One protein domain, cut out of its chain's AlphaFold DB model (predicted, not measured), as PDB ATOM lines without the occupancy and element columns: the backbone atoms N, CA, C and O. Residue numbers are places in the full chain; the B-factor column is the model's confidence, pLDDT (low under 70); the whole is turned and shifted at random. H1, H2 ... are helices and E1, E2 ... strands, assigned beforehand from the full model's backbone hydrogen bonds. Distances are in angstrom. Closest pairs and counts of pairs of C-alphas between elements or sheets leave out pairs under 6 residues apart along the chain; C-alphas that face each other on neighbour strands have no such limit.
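This is residues 96 to 150 of the 152 residues of the protein "Phytoene desaturase" of Halomonas sp. ND22Bw (UniProt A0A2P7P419). Little regular structure: a thin rod whose middle is a two-stranded antiparallel ladder, E1 and E2, with H2 toward one end, H1 toward the other, and residues 123 to 128 sticking out beyond H2. The 55 printed residues run H1, E1, H2, E2, a mixed class with 20 residues in named elements. The whole is only just extended, close to loose, with a radius of gyration of the C-alphas of 15.5 A and spans of 45 by 19 by 15 A.

E1, residues 107 to 110, spans 9.9 A from C-alpha 107 at (-41.382, -28.713, 38.775). E2, residues 137 to 140, spans 9.6 A. H2, residues 115 to 122, spans 10.9 A, ending at (-45.887, -51.397, 39.646). H1 is residues 96 to 99.

E1 and E2 are antiparallel at 161 degrees, with N 110 and O 137 within hydrogen-bond range at 2.9 A. In H2 every O i to N i+4 pair is within range; H1 is too short for one. H1 is apart from H2 and E2.

The farthest C-alphas, Arg 125 and Ser 148, are 45.0 A apart. The printed part has no cut; the H2 to E2 link is long. No printed residue is under 70 in pLDDT.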
ATOM      1  N   ALA A  96     -51.565 -20.601  27.152       91.19
ATOM      2  CA  ALA A  96     -52.937 -20.356  27.601       91.19
ATOM      3  C   ALA A  96     -53.489 -21.485  28.491       91.19
ATOM      4  O   ALA A  96     -54.073 -21.211  29.530       91.19
ATOM      5  N   VAL A  97     -53.257 -22.754  28.130       92.44
ATOM      6  CA  VAL A  97     -53.676 -23.897  28.960       92.44
ATOM      7  C   VAL A  97     -52.804 -24.025  30.210       92.44
ATOM      8  O   VAL A  97     -53.309 -24.317  31.290       92.44
ATOM      9  N   ALA A  98     -51.489 -23.828  30.084       90.56
ATOM     10  CA  ALA A  98     -50.560 -23.956  31.205       90.56
ATOM     11  C   ALA A  98     -50.732 -22.855  32.270       90.56
ATOM     12  O   ALA A  98     -50.435 -23.092  33.447       90.56
ATOM     13  N   ASP A  99     -51.212 -21.676  31.872       90.62
ATOM     14  CA  ASP A  99     -51.488 -20.532  32.744       90.62
ATOM     15  C   ASP A  99     -52.699 -20.790  33.655       90.62
ATOM     16  O   ASP A  99     -52.737 -20.295  34.781       90.62
ATOM     17  N   GLU A 100     -53.639 -21.640  33.229       92.31
ATOM     18  CA  GLU A 100     -54.793 -22.059  34.038       92.31
ATOM     19  C   GLU A 100     -54.431 -23.083  35.132       92.31
ATOM     20  O   GLU A 100     -55.260 -23.410  35.984       92.31
ATOM     21  N   TRP A 101     -53.204 -23.617  35.143       91.50
ATOM     22  CA  TRP A 101     -52.824 -24.647  36.112       91.50
ATOM     23  C   TRP A 101     -52.659 -24.083  37.535       91.50
ATOM     24  O   TRP A 101     -52.130 -22.978  37.700       91.50
ATOM     25  N   PRO A 102     -53.003 -24.862  38.586       87.19
ATOM     26  CA  PRO A 102     -53.012 -24.383  39.975       87.19
ATOM     27  C   PRO A 102     -51.666 -23.868  40.491       87.19
ATOM     28  O   PRO A 102     -51.615 -23.060  41.418       87.19
ATOM     29  N   ALA A 103     -50.563 -24.351  39.918       86.62
ATOM     30  CA  ALA A 103     -49.229 -23.916  40.276       86.62
ATOM     31  C   ALA A 103     -48.433 -23.507  39.032       86.62
ATOM     32  O   ALA A 103     -48.429 -24.156  37.988       86.62
ATOM     33  N   GLN A 104     -47.722 -22.393  39.184       91.62
ATOM     34  CA  GLN A 104     -46.836 -21.834  38.172       91.62
ATOM     35  C   GLN A 104     -45.396 -22.049  38.644       91.62
ATOM     36  O   GLN A 104     -44.792 -21.187  39.286       91.62
ATOM     37  N   ARG A 105     -44.899 -23.282  38.487       93.00
ATOM     38  CA  ARG A 105     -43.569 -23.710  38.954       93.00
ATOM     39  C   ARG A 105     -42.845 -24.512  37.883       93.00
ATOM     40  O   ARG A 105     -43.469 -25.121  37.017       93.00
ATOM     41  N   HIS A 106     -41.516 -24.525  37.985       93.00
ATOM     42  CA  HIS A 106     -40.649 -25.331  37.129       93.00
ATOM     43  C   HIS A 106     -40.959 -26.822  37.262       93.00
ATOM     44  O   HIS A 106     -41.140 -27.504  36.262       93.00
ATOM     45  N   HIS A 107     -41.023 -27.330  38.491       94.12
ATOM     46  CA  HIS A 107     -41.382 -28.713  38.775       94.12
ATOM     47  C   HIS A 107     -42.630 -28.736  39.635       94.12
ATOM     48  O   HIS A 107     -42.738 -27.988  40.611       94.12
ATOM     49  N   MET A 108     -43.552 -29.617  39.278       93.12
ATOM     50  CA  MET A 108     -44.759 -29.883  40.040       93.12
ATOM     51  C   MET A 108     -44.969 -31.380  40.113       93.12
ATOM     52  O   MET A 108     -44.709 -32.090  39.145       93.12
ATOM     53  N   ILE A 109     -45.433 -31.844  41.265       91.94
ATOM     54  CA  ILE A 109     -45.896 -33.214  41.419       91.94
ATOM     55  C   ILE A 109     -47.402 -33.137  41.602       91.94
ATOM     56  O   ILE A 109     -47.871 -32.532  42.564       91.94
ATOM     57  N   ASP A 110     -48.125 -33.723  40.660       90.81
ATOM     58  CA  ASP A 110     -49.549 -33.983  40.786       90.81
ATOM     59  C   ASP A 110     -49.719 -35.377  41.396       90.81
ATOM     60  O   ASP A 110     -49.196 -36.360  40.864       90.81
ATOM     61  N   PHE A 111     -50.349 -35.456  42.565       91.25
ATOM     62  CA  PHE A 111     -50.455 -36.698  43.321       91.25
ATOM     63  C   PHE A 111     -51.797 -37.367  43.056       91.25
ATOM     64  O   PHE A 111     -52.842 -36.821  43.396       91.25
ATOM     65  N   GLY A 112     -51.741 -38.602  42.561       91.19
ATOM     66  CA  GLY A 112     -52.874 -39.517  42.660       91.19
ATOM     67  C   GLY A 112     -53.214 -39.806  44.127       91.19
ATOM     68  O   GLY A 112     -52.343 -39.833  45.004       91.19
ATOM     69  N   GLU A 113     -54.483 -40.066  44.401       94.50
ATOM     70  CA  GLU A 113     -55.014 -40.366  45.731       94.50
ATOM     71  C   GLU A 113     -54.613 -41.774  46.225       94.50
ATOM     72  O   GLU A 113     -54.527 -42.035  47.429       94.50
ATOM     73  N   ALA A 114     -54.316 -42.706  45.313       93.94
ATOM     74  CA  ALA A 114     -54.137 -44.129  45.605       93.94
ATOM     75  C   ALA A 114     -52.668 -44.593  45.725       93.94
ATOM     76  O   ALA A 114     -52.339 -45.719  45.338       93.94
ATOM     77  N   TRP A 115     -51.781 -43.788  46.327       89.25
ATOM     78  CA  TRP A 115     -50.326 -44.041  46.432       89.25
ATOM     79  C   TRP A 115     -49.929 -45.490  46.774       89.25
ATOM     80  O   TRP A 115     -49.141 -46.128  46.077       89.25
ATOM     81  N   LYS A 116     -50.484 -46.068  47.850       91.81
ATOM     82  CA  LYS A 116     -50.134 -47.443  48.267       91.81
ATOM     83  C   LYS A 116     -50.527 -48.486  47.218       91.81
ATOM     84  O   LYS A 116     -49.809 -49.469  47.033       91.81
ATOM     85  N   ARG A 117     -51.671 -48.288  46.553       93.81
ATOM     86  CA  ARG A 117     -52.157 -49.188  45.503       93.81
ATOM     87  C   ARG A 117     -51.255 -49.093  44.279       93.81
ATOM     88  O   ARG A 117     -50.816 -50.132  43.803       93.81
ATOM     89  N   THR A 118     -50.934 -47.889  43.815       92.44
ATOM     90  CA  THR A 118     -50.124 -47.706  42.603       92.44
ATOM     91  C   THR A 118     -48.698 -48.220  42.763       92.44
ATOM     92  O   THR A 118     -48.184 -48.888  41.865       92.44
ATOM     93  N   PHE A 119     -48.093 -48.065  43.946       90.69
ATOM     94  CA  PHE A 119     -46.830 -48.737  44.265       90.69
ATOM     95  C   PHE A 119     -46.951 -50.261  44.222       90.69
ATOM     96  O   PHE A 119     -46.082 -50.927  43.658       90.69
ATOM     97  N   ALA A 120     -48.017 -50.837  44.784       92.06
ATOM     98  CA  ALA A 120     -48.236 -52.282  44.730       92.06
ATOM     99  C   ALA A 120     -48.458 -52.787  43.292       92.06
ATOM    100  O   ALA A 120     -47.993 -53.875  42.955       92.06
ATOM    101  N   GLU A 121     -49.121 -52.001  42.438       93.25
ATOM    102  CA  GLU A 121     -49.357 -52.316  41.025       93.25
ATOM    103  C   GLU A 121     -48.047 -52.399  40.237       93.25
ATOM    104  O   GLU A 121     -47.826 -53.383  39.527       93.25
ATOM    105  N   ILE A 122     -47.147 -51.424  40.403       91.31
ATOM    106  CA  ILE A 122     -45.887 -51.397  39.646       91.31
ATOM    107  C   ILE A 122     -44.811 -52.310  40.251       91.31
ATOM    108  O   ILE A 122     -44.043 -52.916  39.509       91.31
ATOM    109  N   THR A 123     -44.762 -52.479  41.577       90.88
ATOM    110  CA  THR A 123     -43.735 -53.304  42.257       90.88
ATOM    111  C   THR A 123     -44.135 -54.770  42.453       90.88
ATOM    112  O   THR A 123     -43.416 -55.534  43.110       90.88
ATOM    113  N   ALA A 124     -45.265 -55.192  41.878       89.88
ATOM    114  CA  ALA A 124     -45.744 -56.563  41.963       89.88
ATOM    115  C   ALA A 124     -44.701 -57.588  41.472       89.88
ATOM    116  O   ALA A 124     -43.740 -57.292  40.758       89.88
ATOM    117  N   ARG A 125     -44.914 -58.858  41.842       87.50
ATOM    118  CA  ARG A 125     -44.074 -59.966  41.361       87.50
ATOM    119  C   ARG A 125     -44.028 -59.982  39.829       87.50
ATOM    120  O   ARG A 125     -45.008 -59.649  39.164       87.50
ATOM    121  N   ARG A 126     -42.895 -60.434  39.282       84.94
ATOM    122  CA  ARG A 126     -42.668 -60.559  37.834       84.94
ATOM    123  C   ARG A 126     -43.870 -61.222  37.145       84.94
ATOM    124  O   ARG A 126     -44.349 -62.254  37.606       84.94
ATOM    125  N   GLY A 127     -44.340 -60.612  36.058       88.06
ATOM    126  CA  GLY A 127     -45.506 -61.074  35.296       88.06
ATOM    127  C   GLY A 127     -46.867 -60.672  35.878       88.06
ATOM    128  O   GLY A 127     -47.885 -61.037  35.305       88.06
ATOM    129  N   ARG A 128     -46.907 -59.937  37.000       91.12
ATOM    130  CA  ARG A 128     -48.148 -59.444  37.633       91.12
ATOM    131  C   ARG A 128     -48.191 -57.926  37.810       91.12
ATOM    132  O   ARG A 128     -49.118 -57.427  38.438       91.12
ATOM    133  N   GLY A 129     -47.180 -57.217  37.308       90.75
ATOM    134  CA  GLY A 129     -47.167 -55.757  37.296       90.75
ATOM    135  C   GLY A 129     -48.326 -55.209  36.470       90.75
ATOM    136  O   GLY A 129     -48.722 -55.819  35.475       90.75
ATOM    137  N   ARG A 130     -48.875 -54.073  36.890       92.00
ATOM    138  CA  ARG A 130     -49.929 -53.346  36.172       92.00
ATOM    139  C   ARG A 130     -49.539 -51.877  36.065       92.00
ATOM    140  O   ARG A 130     -48.730 -51.392  36.854       92.00
ATOM    141  N   LEU A 131     -50.108 -51.186  35.079       91.56
ATOM    142  CA  LEU A 131     -50.028 -49.729  35.031       91.56
ATOM    143  C   LEU A 131     -50.694 -49.145  36.278       91.56
ATOM    144  O   LEU A 131     -51.641 -49.735  36.802       91.56
ATOM    145  N   MET A 132     -50.186 -47.997  36.719       93.12
ATOM    146  CA  MET A 132     -50.781 -47.251  37.821       93.12
ATOM    147  C   MET A 132     -52.216 -46.875  37.453       93.12
ATOM    148  O   MET A 132     -52.433 -46.209  36.442       93.12
ATOM    149  N   SER A 133     -53.181 -47.314  38.257       94.50
ATOM    150  CA  SER A 133     -54.595 -46.966  38.065       94.50
ATOM    151  C   SER A 133     -54.898 -45.497  38.376       94.50
ATOM    152  O   SER A 133     -55.882 -44.965  37.874       94.50
ATOM    153  N   ASP A 134     -54.037 -44.861  39.169       95.31
ATOM    154  CA  ASP A 134     -54.147 -43.473  39.620       95.31
ATOM    155  C   ASP A 134     -52.734 -42.861  39.779       95.31
ATOM    156  O   ASP A 134     -52.157 -42.842  40.874       95.31
ATOM    157  N   PRO A 135     -52.072 -42.530  38.655       92.94
ATOM    158  CA  PRO A 135     -50.659 -42.180  38.643       92.94
ATOM    159  C   PRO A 135     -50.399 -40.837  39.330       92.94
ATOM    160  O   PRO A 135     -51.127 -39.875  39.132       92.94
ATOM    161  N   SER A 136     -49.284 -40.745  40.057       92.44
ATOM    162  CA  SER A 136     -48.698 -39.438  40.380       92.44
ATOM    163  C   SER A 136     -47.779 -39.000  39.241       92.44
ATOM    164  O   SER A 136     -46.980 -39.803  38.748       92.44
ATOM    165  N   LEU A 137     -47.881 -37.742  38.823       92.50
ATOM    166  CA  LEU A 137     -47.160 -37.192  37.680       92.50
ATOM    167  C   LEU A 137     -46.155 -36.141  38.143       92.50
ATOM    168  O   LEU A 137     -46.518 -35.160  38.781       92.50
ATOM    169  N   LEU A 138     -44.887 -36.318  37.773       93.81
ATOM    170  CA  LEU A 138     -43.899 -35.244  37.837       93.81
ATOM    171  C   LEU A 138     -43.955 -34.459  36.525       93.81
ATOM    172  O   LEU A 138     -43.564 -34.964  35.474       93.81
ATOM    173  N   VAL A 139     -44.396 -33.210  36.602       93.88
ATOM    174  CA  VAL A 139     -44.461 -32.292  35.467       93.88
ATOM    175  C   VAL A 139     -43.301 -31.307  35.552       93.88
ATOM    176  O   VAL A 139     -43.104 -30.647  36.572       93.88
ATOM    177  N   THR A 140     -42.523 -31.210  34.472       93.94
ATOM    178  CA  THR A 140     -41.373 -30.300  34.360       93.94
ATOM    179  C   THR A 140     -41.612 -29.293  33.240       93.94
ATOM    180  O   THR A 140     -41.802 -29.671  32.089       93.94
ATOM    181  N   ARG A 141     -41.597 -28.006  33.590       92.81
ATOM    182  CA  ARG A 141     -41.887 -26.847  32.738       92.81
ATOM    183  C   ARG A 141     -40.693 -25.889  32.744       92.81
ATOM    184  O   ARG A 141     -40.696 -24.911  33.495       92.81
ATOM    185  N   PRO A 142     -39.664 -26.141  31.922       92.31
ATOM    186  CA  PRO A 142     -38.413 -25.395  31.995       92.31
ATOM    187  C   PRO A 142     -38.562 -23.905  31.655       92.31
ATOM    188  O   PRO A 142     -37.882 -23.080  32.266       92.31
ATOM    189  N   ALA A 143     -39.530 -23.552  30.800       91.00
ATOM    190  CA  ALA A 143     -39.856 -22.168  30.439       91.00
ATOM    191  C   ALA A 143     -40.267 -21.278  31.633       91.00
ATOM    192  O   ALA A 143     -40.230 -20.056  31.539       91.00
ATOM    193  N   GLN A 144     -40.627 -21.872  32.777       92.12
ATOM    194  CA  GLN A 144     -40.917 -21.132  34.012       92.12
ATOM    195  C   GLN A 144     -39.667 -20.608  34.722       92.12
ATOM    196  O   GLN A 144     -39.768 -19.725  35.567       92.12
ATOM    197  N   THR A 145     -38.497 -21.180  34.440       92.56
ATOM    198  CA  THR A 145     -37.217 -20.671  34.955       92.56
ATOM    199  C   THR A 145     -36.432 -19.949  33.880       92.56
ATOM    200  O   THR A 145     -35.783 -18.959  34.192       92.56
ATOM    201  N   ASP A 146     -36.514 -20.417  32.638       92.56
ATOM    202  CA  ASP A 146     -35.849 -19.794  31.500       92.56
ATOM    203  C   ASP A 146     -36.864 -19.533  30.373       92.56
ATOM    204  O   ASP A 146     -37.148 -20.439  29.584       92.56
ATOM    205  N   PRO A 147     -37.429 -18.312  30.287       90.69
ATOM    206  CA  PRO A 147     -38.419 -17.955  29.271       90.69
ATOM    207  C   PRO A 147     -37.941 -18.116  27.825       90.69
ATOM    208  O   PRO A 147     -38.780 -18.229  26.935       90.69
ATOM    209  N   SER A 148     -36.624 -18.167  27.571       91.38
ATOM    210  CA  SER A 148     -36.082 -18.401  26.223       91.38
ATOM    211  C   SER A 148     -36.413 -19.797  25.677       91.38
ATOM    212  O   SER A 148     -36.352 -20.023  24.472       91.38
ATOM    213  N   LEU A 149     -36.813 -20.723  26.555       89.62
ATOM    214  CA  LEU A 149     -37.223 -22.080  26.198       89.62
ATOM    215  C   LEU A 149     -38.703 -22.186  25.800       89.62
ATOM    216  O   LEU A 149     -39.167 -23.282  25.478       89.62
ATOM    217  N   ALA A 150     -39.456 -21.083  25.836       87.75
ATOM    218  CA  ALA A 150     -40.784 -21.022  25.241       87.75
ATOM    219  C   ALA A 150     -40.670 -20.902  23.712       87.75
ATOM    220  O   ALA A 150     -39.868 -20.130  23.195       87.75
TER     221      ALA A 150